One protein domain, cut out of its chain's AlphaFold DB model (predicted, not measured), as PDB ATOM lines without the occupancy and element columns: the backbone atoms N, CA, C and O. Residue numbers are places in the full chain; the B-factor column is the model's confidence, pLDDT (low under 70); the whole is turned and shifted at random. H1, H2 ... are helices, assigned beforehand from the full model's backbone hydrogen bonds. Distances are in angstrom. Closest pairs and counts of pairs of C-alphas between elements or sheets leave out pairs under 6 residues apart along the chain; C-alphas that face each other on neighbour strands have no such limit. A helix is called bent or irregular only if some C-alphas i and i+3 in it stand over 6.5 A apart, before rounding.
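This is residues 60 to 121 and 183 to 210 of the 409 residues of an uncharacterized protein of Vanrija humicola (UniProt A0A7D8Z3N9). One long helix, H1, makes the longest axis, and two further helices pack on it: the short H2 folds back along part of it, and the long H3 crosses both, meeting H2 with residues 188 to 195 and H1 with residues 199 to 209. Residues 60 to 65 of H1 stick out, and after residue 90, where H1 stops, a long loop of 11 residues turns back to H2. The printed part has 90 residues with three named helices, in the order H1, H2, H3, and no named strand; its class is all helix. It is only just compact, close to loose, with a radius of gyration of the C-alphas of 14.6 A, and elongated, spanning 50 by 29 by 20 A.

H1, residues 60 to 90, is the longest helix, 45.0 A from C-alpha 60 at (16.785, -94.585, -138.689) to C-alpha 90 at (-8.679, -97.025, -101.655). H3, residues 183 to 210, measures 40.7 A and ends with C-alpha 210 at (-14.806, -96.970, -111.145). H2, residues 102 to 114, measures 20.6 A; it is irregular, but only just, with C-alphas 107 and 110 6.9 A apart.

H1 touches H3 with residues 77 to 88 alone, and the closest C-alphas, those of Ala 84 and Val 206, are 5.6 A apart. H1 and H3 stand at a steep tilt of 46 degrees and run the same way. H1 touches H2 with residues 66 to 74 alone, and H2 touches H1 with residues 109 to 113 alone; the closest C-alphas, those of Phe 70 and Glu 113, are 5.7 A apart. H1 and H2 form a helical hairpin, at a shallow tilt of 32 degrees, opposite ways. H2 and H3 touch, with the C-alphas of Ala 111 and Arg 192 the closest at 5.9 A, and run opposite ways at a steep tilt of 64 degrees. The helix packing is mostly crossed, only just: 1 of the 3 touching pairs is at a shallow tilt. In H1 and H3 every O i to N i+4 pair is within hydrogen-bond range; in H2 2 of 9 are, beside 7 of 10 O i to N i+3 pairs.

The two C-alphas farthest apart, those of Ala 60 and Ala 94, are 51.6 A apart. The link from H1 to H2, with 11 residues between them, is long. The link from H2 to H3 runs across the cut: residues 122 to 182 are not printed, and C-alphas 121 and 183 are 29.3 A apart. The mean pLDDT of the printed part is 83.2; residues 93 to 95 and 116 to 121 are under 70, where the model's confidence is low.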
ATOM      1  N   ALA A  60      16.597 -95.381-139.902       82.44
ATOM      2  CA  ALA A  60      16.785 -94.585-138.689       82.44
ATOM      3  C   ALA A  60      15.477 -93.926-138.216       82.44
ATOM      4  O   ALA A  60      15.241 -93.846-137.008       82.44
ATOM      5  N   LEU A  61      14.609 -93.502-139.143       84.00
ATOM      6  CA  LEU A  61      13.273 -92.990-138.822       84.00
ATOM      7  C   LEU A  61      12.378 -94.084-138.227       84.00
ATOM      8  O   LEU A  61      11.773 -93.868-137.180       84.00
ATOM      9  N   LEU A  62      12.361 -95.282-138.818       81.12
ATOM     10  CA  LEU A  62      11.608 -96.424-138.286       81.12
ATOM     11  C   LEU A  62      12.112 -96.856-136.902       81.12
ATOM     12  O   LEU A  62      11.310 -97.130-136.010       81.12
ATOM     13  N   ALA A  63      13.428 -96.877-136.685       78.75
ATOM     14  CA  ALA A  63      14.011 -97.187-135.382       78.75
ATOM     15  C   ALA A  63      13.706 -96.106-134.330       78.75
ATOM     16  O   ALA A  63      13.518 -96.416-133.153       78.75
ATOM     17  N   ALA A  64      13.659 -94.829-134.722       83.88
ATOM     18  CA  ALA A  64      13.230 -93.747-133.836       83.88
ATOM     19  C   ALA A  64      11.739 -93.870-133.488       83.88
ATOM     20  O   ALA A  64      11.378 -93.760-132.319       83.88
ATOM     21  N   HIS A  65      10.898 -94.184-134.475       86.44
ATOM     22  CA  HIS A  65       9.467 -94.402-134.288       86.44
ATOM     23  C   HIS A  65       9.179 -95.582-133.350       86.44
ATOM     24  O   HIS A  65       8.405 -95.443-132.411       86.44
ATOM     25  N   ARG A  66       9.861 -96.722-133.526       83.62
ATOM     26  CA  ARG A  66       9.741 -97.877-132.617       83.62
ATOM     27  C   ARG A  66      10.117 -97.529-131.177       83.62
ATOM     28  O   ARG A  66       9.409 -97.912-130.255       83.62
ATOM     29  N   ARG A  67      11.195 -96.760-130.986       86.00
ATOM     30  CA  ARG A  67      11.611 -96.284-129.658       86.00
ATOM     31  C   ARG A  67      10.605 -95.312-129.041       86.00
ATOM     32  O   ARG A  67      10.416 -95.353-127.830       86.00
ATOM     33  N   LYS A  68       9.973 -94.457-129.852       89.25
ATOM     34  CA  LYS A  68       8.896 -93.561-129.407       89.25
ATOM     35  C   LYS A  68       7.690 -94.375-128.921       89.25
ATOM     36  O   LYS A  68       7.340 -94.254-127.753       89.25
ATOM     37  N   LEU A  69       7.182 -95.293-129.749       85.12
ATOM     38  CA  LEU A  69       6.065 -96.174-129.386       85.12
ATOM     39  C   LEU A  69       6.354 -97.002-128.131       85.12
ATOM     40  O   LEU A  69       5.497 -97.135-127.268       85.12
ATOM     41  N   PHE A  70       7.566 -97.546-127.996       86.94
ATOM     42  CA  PHE A  70       7.943 -98.287-126.792       86.94
ATOM     43  C   PHE A  70       7.866 -97.422-125.529       86.94
ATOM     44  O   PHE A  70       7.357 -97.879-124.509       86.94
ATOM     45  N   LYS A  71       8.342 -96.173-125.585       89.00
ATOM     46  CA  LYS A  71       8.274 -95.247-124.446       89.00
ATOM     47  C   LYS A  71       6.834 -94.885-124.091       89.00
ATOM     48  O   LYS A  71       6.503 -94.896-122.911       89.00
ATOM     49  N   GLU A  72       5.998 -94.606-125.088       87.81
ATOM     50  CA  GLU A  72       4.571 -94.295-124.899       87.81
ATOM     51  C   GLU A  72       3.825 -95.468-124.260       87.81
ATOM     52  O   GLU A  72       3.122 -95.299-123.264       87.81
ATOM     53  N   ARG A  73       4.071 -96.678-124.762       85.69
ATOM     54  CA  ARG A  73       3.572 -97.934-124.198       85.69
ATOM     55  C   ARG A  73       4.057 -98.138-122.764       85.69
ATOM     56  O   ARG A  73       3.260 -98.334-121.853       85.69
ATOM     57  N   LYS A  74       5.362 -98.040-122.520       90.19
ATOM     58  CA  LYS A  74       5.920 -98.170-121.170       90.19
ATOM     59  C   LYS A  74       5.256 -97.192-120.195       90.19
ATOM     60  O   LYS A  74       4.845 -97.609-119.119       90.19
ATOM     61  N   ALA A  75       5.113 -95.924-120.583       89.94
ATOM     62  CA  ALA A  75       4.464 -94.903-119.765       89.94
ATOM     63  C   ALA A  75       2.993 -95.237-119.477       89.94
ATOM     64  O   ALA A  75       2.548 -95.115-118.340       89.94
ATOM     65  N   SER A  76       2.252 -95.717-120.477       87.19
ATOM     66  CA  SER A  76       0.847 -96.097-120.299       87.19
ATOM     67  C   SER A  76       0.666 -97.358-119.444       87.19
ATOM     68  O   SER A  76      -0.310 -97.421-118.699       87.19
ATOM     69  N   LEU A  77       1.607 -98.316-119.464       87.81
ATOM     70  CA  LEU A  77       1.558 -99.484-118.568       87.81
ATOM     71  C   LEU A  77       1.826 -99.075-117.122       87.81
ATOM     72  O   LEU A  77       1.155 -99.547-116.215       87.81
ATOM     73  N   VAL A  78       2.822 -98.208-116.923       90.25
ATOM     74  CA  VAL A  78       3.176 -97.683-115.601       90.25
ATOM     75  C   VAL A  78       2.007 -96.891-115.021       90.25
ATOM     76  O   VAL A  78       1.652 -97.122-113.875       90.25
ATOM     77  N   ALA A  79       1.362 -96.029-115.816       90.50
ATOM     78  CA  ALA A  79       0.167 -95.306-115.382       90.50
ATOM     79  C   ALA A  79      -0.953 -96.268-114.946       90.50
ATOM     80  O   ALA A  79      -1.453 -96.143-113.839       90.50
ATOM     81  N   LEU A  80      -1.259 -97.293-115.754       88.50
ATOM     82  CA  LEU A  80      -2.250 -98.320-115.402       88.50
ATOM     83  C   LEU A  80      -1.923 -99.063-114.103       88.50
ATOM     84  O   LEU A  80      -2.823 -99.422-113.351       88.50
ATOM     85  N   TYR A  81      -0.642 -99.338-113.864       91.75
ATOM     86  CA  TYR A  81      -0.195-100.000-112.645       91.75
ATOM     87  C   TYR A  81      -0.369 -99.096-111.419       91.75
ATOM     88  O   TYR A  81      -0.872 -99.563-110.402       91.75
ATOM     89  N   LEU A  82      -0.016 -97.811-111.529       91.31
ATOM     90  CA  LEU A  82      -0.209 -96.825-110.461       91.31
ATOM     91  C   LEU A  82      -1.697 -96.590-110.163       91.31
ATOM     92  O   LEU A  82      -2.084 -96.585-108.998       91.31
ATOM     93  N   ASP A  83      -2.536 -96.478-111.197       88.75
ATOM     94  CA  ASP A  83      -3.990 -96.343-111.043       88.75
ATOM     95  C   ASP A  83      -4.578 -97.563-110.314       88.75
ATOM     96  O   ASP A  83      -5.384 -97.424-109.396       88.75
ATOM     97  N   ALA A  84      -4.133 -98.773-110.674       87.56
ATOM     98  CA  ALA A  84      -4.552-100.002-110.005       87.56
ATOM     99  C   ALA A  84      -4.048-100.096-108.555       87.56
ATOM    100  O   ALA A  84      -4.769-100.607-107.702       87.56
ATOM    101  N   GLN A  85      -2.837 -99.612-108.255       89.94
ATOM    102  CA  GLN A  85      -2.340 -99.528-106.877       89.94
ATOM    103  C   GLN A  85      -3.197 -98.578-106.039       89.94
ATOM    104  O   GLN A  85      -3.671 -98.984-104.983       89.94
ATOM    105  N   GLY A  86      -3.478 -97.371-106.540       89.38
ATOM    106  CA  GLY A  86      -4.351 -96.418-105.851       89.38
ATOM    107  C   GLY A  86      -5.766 -96.968-105.637       89.38
ATOM    108  O   GLY A  86      -6.341 -96.811-104.564       89.38
ATOM    109  N   ALA A  87      -6.299 -97.693-106.623       86.94
ATOM    110  CA  ALA A  87      -7.571 -98.404-106.519       86.94
ATOM    111  C   ALA A  87      -7.568 -99.480-105.412       86.94
ATOM    112  O   ALA A  87      -8.537 -99.594-104.661       86.94
ATOM    113  N   VAL A  88      -6.482-100.250-105.282       87.56
ATOM    114  CA  VAL A  88      -6.328-101.269-104.230       87.56
ATOM    115  C   VAL A  88      -6.136-100.640-102.848       87.56
ATOM    116  O   VAL A  88      -6.671-101.164-101.878       87.56
ATOM    117  N   GLU A  89      -5.422 -99.519-102.746       88.81
ATOM    118  CA  GLU A  89      -5.250 -98.783-101.486       88.81
ATOM    119  C   GLU A  89      -6.553 -98.112-101.017       88.81
ATOM    120  O   GLU A  89      -6.832 -98.075 -99.819       88.81
ATOM    121  N   ALA A  90      -7.373 -97.614-101.950       87.44
ATOM    122  CA  ALA A  90      -8.679 -97.025-101.655       87.44
ATOM    123  C   ALA A  90      -9.738 -98.078-101.289       87.44
ATOM    124  O   ALA A  90     -10.632 -97.819-100.475       87.44
ATOM    125  N   ALA A  91      -9.652 -99.275-101.874       85.12
ATOM    126  CA  ALA A  91     -10.504-100.392-101.505       85.12
ATOM    127  C   ALA A  91     -10.165-100.846-100.074       85.12
ATOM    128  O   ALA A  91      -9.089-101.374 -99.800       85.12
ATOM    129  N   LYS A  92     -11.106-100.659 -99.136       77.75
ATOM    130  CA  LYS A  92     -10.998-101.183 -97.763       77.75
ATOM    131  C   LYS A  92     -10.551-102.661 -97.780       77.75
ATOM    132  O   LYS A  92     -10.979-103.404 -98.663       77.75
ATOM    133  N   PRO A  93      -9.770-103.122 -96.782       67.38
ATOM    134  CA  PRO A  93      -8.914-104.323 -96.832       67.38
ATOM    135  C   PRO A  93      -9.621-105.695 -96.930       67.38
ATOM    136  O   PRO A  93      -9.031-106.726 -96.609       67.38
ATOM    137  N   ALA A  94     -10.879-105.757 -97.362       61.50
ATOM    138  CA  ALA A  94     -11.659-106.988 -97.429       61.50
ATOM    139  C   ALA A  94     -11.199-107.954 -98.541       61.50
ATOM    140  O   ALA A  94     -11.429-109.158 -98.424       61.50
ATOM    141  N   ALA A  95     -10.513-107.479 -99.587       64.69
ATOM    142  CA  ALA A  95     -10.032-108.323-100.682       64.69
ATOM    143  C   ALA A  95      -8.506-108.242-100.822       64.69
ATOM    144  O   ALA A  95      -7.950-107.217-101.207       64.69
ATOM    145  N   LYS A  96      -7.814-109.355-100.547       72.44
ATOM    146  CA  LYS A  96      -6.361-109.518-100.729       72.44
ATOM    147  C   LYS A  96      -5.994-109.620-102.219       72.44
ATOM    148  O   LYS A  96      -5.472-110.642-102.663       72.44
ATOM    149  N   ALA A  97      -6.291-108.594-103.010       76.25
ATOM    150  CA  ALA A  97      -5.777-108.494-104.369       76.25
ATOM    151  C   ALA A  97      -4.265-108.233-104.286       76.25
ATOM    152  O   ALA A  97      -3.819-107.121-104.017       76.25
ATOM    153  N   THR A  98      -3.461-109.282-104.462       82.56
ATOM    154  CA  THR A  98      -2.001-109.160-104.500       82.56
ATOM    155  C   THR A  98      -1.589-108.709-105.895       82.56
ATOM    156  O   THR A  98      -1.440-109.510-106.817       82.56
ATOM    157  N   LEU A  99      -1.440-107.394-106.060       86.94
ATOM    158  CA  LEU A  99      -0.766-106.841-107.228       86.94
ATOM    159  C   LEU A  99       0.678-107.373-107.278       86.94
ATOM    160  O   LEU A  99       1.305-107.550-106.229       86.94
ATOM    161  N   PRO A 100       1.222-107.649-108.476       87.44
ATOM    162  CA  PRO A 100       2.611-108.065-108.603       87.44
ATOM    163  C   PRO A 100       3.541-106.977-108.052       87.44
ATOM    164  O   PRO A 100       3.317-105.789-108.286       87.44
ATOM    165  N   ASP A 101       4.598-107.401-107.354       90.19
ATOM    166  CA  ASP A 101       5.659-106.515-106.865       90.19
ATOM    167  C   ASP A 101       6.260-105.693-108.021       90.19
ATOM    168  O   ASP A 101       6.375-106.175-109.156       90.19
ATOM    169  N   VAL A 102       6.694-104.467-107.728       87.31
ATOM    170  CA  VAL A 102       7.287-103.523-108.685       87.31
ATOM    171  C   VAL A 102       8.445-104.180-109.440       87.31
ATOM    172  O   VAL A 102       8.552-104.053-110.658       87.31
ATOM    173  N   ARG A 103       9.261-104.993-108.757       88.81
ATOM    174  CA  ARG A 103      10.366-105.735-109.391       88.81
ATOM    175  C   ARG A 103       9.889-106.785-110.392       88.81
ATOM    176  O   ARG A 103      10.542-107.008-111.411       88.81
ATOM    177  N   ALA A 104       8.776-107.462-110.109       86.12
ATOM    178  CA  ALA A 104       8.190-108.434-111.029       86.12
ATOM    179  C   ALA A 104       7.608-107.731-112.263       86.12
ATOM    180  O   ALA A 104       7.780-108.213-113.382       86.12
ATOM    181  N   PHE A 105       6.998-106.561-112.065       89.06
ATOM    182  CA  PHE A 105       6.509-105.708-113.143       89.06
ATOM    183  C   PHE A 105       7.649-105.185-114.037       89.06
ATOM    184  O   PHE A 105       7.583-105.308-115.260       89.06
ATOM    185  N   GLU A 106       8.742-104.684-113.453       87.94
ATOM    186  CA  GLU A 106       9.902-104.172-114.199       87.94
ATOM    187  C   GLU A 106      10.561-105.227-115.093       87.94
ATOM    188  O   GLU A 106      10.976-104.916-116.213       87.94
ATOM    189  N   ARG A 107      10.601-106.489-114.645       88.94
ATOM    190  CA  ARG A 107      11.121-107.617-115.439       88.94
ATOM    191  C   ARG A 107      10.320-107.876-116.713       88.94
ATOM    192  O   ARG A 107      10.873-108.423-117.662       88.94
ATOM    193  N   LEU A 108       9.049-107.478-116.753       85.50
ATOM    194  CA  LEU A 108       8.189-107.663-117.919       85.50
ATOM    195  C   LEU A 108       8.318-106.521-118.939       85.50
ATOM    196  O   LEU A 108       7.976-106.704-120.105       85.50
ATOM    197  N   LEU A 109       8.854-105.356-118.556       85.00
ATOM    198  CA  LEU A 109       8.933-104.184-119.437       85.00
ATOM    199  C   LEU A 109       9.738-104.405-120.733       85.00
ATOM    200  O   LEU A 109       9.299-103.901-121.766       85.00
ATOM    201  N   PRO A 110      10.857-105.159-120.760       85.69
ATOM    202  CA  PRO A 110      11.567-105.440-122.009       85.69
ATOM    203  C   PRO A 110      10.713-106.185-123.046       85.69
ATOM    204  O   PRO A 110      10.869-105.967-124.247       85.69
ATOM    205  N   ALA A 111       9.760-107.015-122.609       84.25
ATOM    206  CA  ALA A 111       8.889-107.759-123.514       84.25
ATOM    207  C   ALA A 111       7.851-106.866-124.231       84.25
ATOM    208  O   ALA A 111       7.291-107.287-125.246       84.25
ATOM    209  N   LEU A 112       7.638-105.618-123.780       80.44
ATOM    210  CA  LEU A 112       6.752-104.645-124.440       80.44
ATOM    211  C   LEU A 112       7.261-104.183-125.813       80.44
ATOM    212  O   LEU A 112       6.440-103.823-126.657       80.44
ATOM    213  N   GLU A 113       8.578-104.197-126.070       79.69
ATOM    214  CA  GLU A 113       9.149-103.829-127.388       79.69
ATOM    215  C   GLU A 113       8.602-104.705-128.522       79.69
ATOM    216  O   GLU A 113       8.533-104.318-129.689       79.69
ATOM    217  N   ASP A 114       8.189-105.899-128.132       74.44
ATOM    218  CA  ASP A 114       7.956-107.056-128.962       74.44
ATOM    219  C   ASP A 114       6.441-107.341-129.129       74.44
ATOM    220  O   ASP A 114       6.028-108.129-129.989       74.44
ATOM    221  N   VAL A 115       5.586-106.663-128.348       75.25
ATOM    222  CA  VAL A 115       4.119-106.693-128.470       75.25
ATOM    223  C   VAL A 115       3.703-105.733-129.587       75.25
ATOM    224  O   VAL A 115       3.571-104.529-129.395       75.25
ATOM    225  N   GLY A 116       3.526-106.247-130.806       66.12
ATOM    226  CA  GLY A 116       3.257-105.413-131.989       66.12
ATOM    227  C   GLY A 116       1.958-104.595-131.925       66.12
ATOM    228  O   GLY A 116       1.911-103.486-132.458       66.12
ATOM    229  N   VAL A 117       0.928-105.104-131.247       61.31
ATOM    230  CA  VAL A 117      -0.386-104.461-131.115       61.31
ATOM    231  C   VAL A 117      -0.794-104.543-129.655       61.31
ATOM    232  O   VAL A 117      -0.956-105.643-129.133       61.31
ATOM    233  N   TRP A 118      -0.930-103.396-129.001       61.09
ATOM    234  CA  TRP A 118      -1.410-103.324-127.631       61.09
ATOM    235  C   TRP A 118      -2.699-102.504-127.596       61.09
ATOM    236  O   TRP A 118      -2.816-101.497-128.285       61.09
ATOM    237  N   SER A 119      -3.686-102.955-126.824       55.88
ATOM    238  CA  SER A 119      -5.028-102.370-126.802       55.88
ATOM    239  C   SER A 119      -5.159-100.922-126.291       55.88
ATOM    240  O   SER A 119      -6.171-100.331-126.633       55.88
ATOM    241  N   PRO A 120      -4.222-100.296-125.539       55.62
ATOM    242  CA  PRO A 120      -4.290 -98.858-125.263       55.62
ATOM    243  C   PRO A 120      -4.134 -98.006-126.527       55.62
ATOM    244  O   PRO A 120      -4.562 -96.861-126.526       55.62
ATOM    245  N   ASP A 121      -3.559 -98.571-127.599       49.38
ATOM    246  CA  ASP A 121      -3.483 -97.936-128.922       49.38
ATOM    247  C   ASP A 121      -4.813 -98.089-129.707       49.38
ATOM    248  O   ASP A 121      -4.916 -97.640-130.852       49.38
ATOM    249  N   LEU A 183      14.309-121.475-127.768       86.25
ATOM    250  CA  LEU A 183      14.083-121.278-126.332       86.25
ATOM    251  C   LEU A 183      13.843-119.803-125.991       86.25
ATOM    252  O   LEU A 183      12.855-119.481-125.330       86.25
ATOM    253  N   ARG A 184      14.678-118.894-126.510       84.50
ATOM    254  CA  ARG A 184      14.489-117.443-126.343       84.50
ATOM    255  C   ARG A 184      13.175-116.961-126.952       84.50
ATOM    256  O   ARG A 184      12.486-116.147-126.342       84.50
ATOM    257  N   ALA A 185      12.793-117.471-128.122       80.50
ATOM    258  CA  ALA A 185      11.522-117.123-128.752       80.50
ATOM    259  C   ALA A 185      10.315-117.603-127.925       80.50
ATOM    260  O   ALA A 185       9.378-116.833-127.709       80.50
ATOM    261  N   ARG A 186      10.351-118.843-127.412       85.12
ATOM    262  CA  ARG A 186       9.310-119.401-126.531       85.12
ATOM    263  C   ARG A 186       9.223-118.623-125.209       85.12
ATOM    264  O   ARG A 186       8.118-118.311-124.774       85.12
ATOM    265  N   ALA A 187      10.356-118.261-124.602       85.25
ATOM    266  CA  ALA A 187      10.400-117.444-123.385       85.25
ATOM    267  C   ALA A 187       9.758-116.064-123.604       85.25
ATOM    268  O   ALA A 187       8.820-115.708-122.896       85.25
ATOM    269  N   ARG A 188      10.149-115.353-124.670       83.38
ATOM    270  CA  ARG A 188       9.535-114.068-125.042       83.38
ATOM    271  C   ARG A 188       8.039-114.191-125.315       83.38
ATOM    272  O   ARG A 188       7.272-113.313-124.945       83.38
ATOM    273  N   ALA A 189       7.594-115.273-125.953       82.62
ATOM    274  CA  ALA A 189       6.168-115.503-126.183       82.62
ATOM    275  C   ALA A 189       5.389-115.661-124.864       82.62
ATOM    276  O   ALA A 189       4.293-115.114-124.735       82.62
ATOM    277  N   ARG A 190       5.966-116.348-123.868       88.94
ATOM    278  CA  ARG A 190       5.382-116.476-122.522       88.94
ATOM    279  C   ARG A 190       5.335-115.132-121.796       88.94
ATOM    280  O   ARG A 190       4.295-114.799-121.238       88.94
ATOM    281  N   GLU A 191       6.402-114.341-121.864       85.94
ATOM    282  CA  GLU A 191       6.451-112.991-121.279       85.94
ATOM    283  C   GLU A 191       5.404-112.059-121.903       85.94
ATOM    284  O   GLU A 191       4.691-111.362-121.185       85.94
ATOM    285  N   ARG A 192       5.229-112.101-123.231       83.69
ATOM    286  CA  ARG A 192       4.170-111.347-123.926       83.69
ATOM    287  C   ARG A 192       2.776-111.758-123.455       83.69
ATOM    288  O   ARG A 192       1.937-110.898-123.213       83.69
ATOM    289  N   ALA A 193       2.521-113.059-123.320       86.00
ATOM    290  CA  ALA A 193       1.237-113.551-122.825       86.00
ATOM    291  C   ALA A 193       0.991-113.133-121.365       86.00
ATOM    292  O   ALA A 193      -0.130-112.769-121.017       86.00
ATOM    293  N   ALA A 194       2.029-113.144-120.524       85.94
ATOM    294  CA  ALA A 194       1.954-112.673-119.143       85.94
ATOM    295  C   ALA A 194       1.660-111.165-119.066       85.94
ATOM    296  O   ALA A 194       0.791-110.761-118.301       85.94
ATOM    297  N   LEU A 195       2.308-110.351-119.906       83.94
ATOM    298  CA  LEU A 195       2.044-108.912-120.011       83.94
ATOM    299  C   LEU A 195       0.598-108.600-120.398       83.94
ATOM    300  O   LEU A 195      -0.013-107.719-119.802       83.94
ATOM    301  N   VAL A 196       0.050-109.309-121.389       87.50
ATOM    302  CA  VAL A 196      -1.341-109.104-121.821       87.50
ATOM    303  C   VAL A 196      -2.304-109.450-120.686       87.50
ATOM    304  O   VAL A 196      -3.161-108.638-120.356       87.50
ATOM    305  N   LYS A 197      -2.102-110.595-120.019       89.75
ATOM    306  CA  LYS A 197      -2.912-110.991-118.857       89.75
ATOM    307  C   LYS A 197      -2.838-109.973-117.722       89.75
ATOM    308  O   LYS A 197      -3.869-109.634-117.157       89.75
ATOM    309  N   LEU A 198      -1.640-109.476-117.409       87.56
ATOM    310  CA  LEU A 198      -1.442-108.452-116.385       87.56
ATOM    311  C   LEU A 198      -2.174-107.165-116.767       87.56
ATOM    312  O   LEU A 198      -2.895-106.613-115.945       87.56
ATOM    313  N   ALA A 199      -2.044-106.703-118.012       85.69
ATOM    314  CA  ALA A 199      -2.747-105.512-118.475       85.69
ATOM    315  C   ALA A 199      -4.273-105.667-118.357       85.69
ATOM    316  O   ALA A 199      -4.942-104.738-117.915       85.69
ATOM    317  N   ASP A 200      -4.821-106.834-118.696       88.44
ATOM    318  CA  ASP A 200      -6.256-107.104-118.566       88.44
ATOM    319  C   ASP A 200      -6.703-107.198-117.097       88.44
ATOM    320  O   ASP A 200      -7.770-106.695-116.752       88.44
ATOM    321  N   GLN A 201      -5.868-107.750-116.209       89.75
ATOM    322  CA  GLN A 201      -6.109-107.746-114.761       89.75
ATOM    323  C   GLN A 201      -6.121-106.325-114.184       89.75
ATOM    324  O   GLN A 201      -7.049-105.976-113.460       89.75
ATOM    325  N   LEU A 202      -5.135-105.489-114.531       86.44
ATOM    326  CA  LEU A 202      -5.088-104.090-114.089       86.44
ATOM    327  C   LEU A 202      -6.318-103.317-114.572       86.44
ATOM    328  O   LEU A 202      -6.925-102.578-113.805       86.44
ATOM    329  N   ARG A 203      -6.741-103.532-115.824       84.81
ATOM    330  CA  ARG A 203      -7.974-102.932-116.353       84.81
ATOM    331  C   ARG A 203      -9.208-103.377-115.587       84.81
ATOM    332  O   ARG A 203     -10.041-102.540-115.266       84.81
ATOM    333  N   ALA A 204      -9.336-104.672-115.312       86.25
ATOM    334  CA  ALA A 204     -10.470-105.197-114.566       86.25
ATOM    335  C   ALA A 204     -10.549-104.580-113.161       86.25
ATOM    336  O   ALA A 204     -11.641-104.236-112.724       86.25
ATOM    337  N   LEU A 205      -9.405-104.374-112.498       85.94
ATOM    338  CA  LEU A 205      -9.342-103.700-111.198       85.94
ATOM    339  C   LEU A 205      -9.784-102.236-111.287       85.94
ATOM    340  O   LEU A 205     -10.672-101.835-110.545       85.94
ATOM    341  N   VAL A 206      -9.236-101.469-112.235       86.38
ATOM    342  CA  VAL A 206      -9.599-100.052-112.427       86.38
ATOM    343  C   VAL A 206     -11.081 -99.893-112.788       86.38
ATOM    344  O   VAL A 206     -11.762 -98.998-112.294       86.38
ATOM    345  N   LEU A 207     -11.624-100.775-113.632       86.94
ATOM    346  CA  LEU A 207     -13.048-100.755-113.978       86.94
ATOM    347  C   LEU A 207     -13.941-101.192-112.811       86.94
ATOM    348  O   LEU A 207     -15.046-100.671-112.679       86.94
ATOM    349  N   ALA A 208     -13.486-102.120-111.966       85.56
ATOM    350  CA  ALA A 208     -14.229-102.543-110.784       85.56
ATOM    351  C   ALA A 208     -14.336-101.421-109.743       85.56
ATOM    352  O   ALA A 208     -15.395-101.274-109.143       85.56
ATOM    353  N   THR A 209     -13.292-100.604-109.571       82.31
ATOM    354  CA  THR A 209     -13.325 -99.459-108.646       82.31
ATOM    355  C   THR A 209     -14.085 -98.262-109.192       82.31
ATOM    356  O   THR A 209     -14.710 -97.538-108.427       82.31
ATOM    357  N   ASN A 210     -14.064 -98.059-110.510       84.38
ATOM    358  CA  ASN A 210     -14.806 -96.970-111.145       84.38
ATOM    359  C   ASN A 210     -16.286 -97.288-111.348       84.38
ATOM    360  O   ASN A 210     -17.037 -96.398-111.739       84.38
TER     361      ASN A 210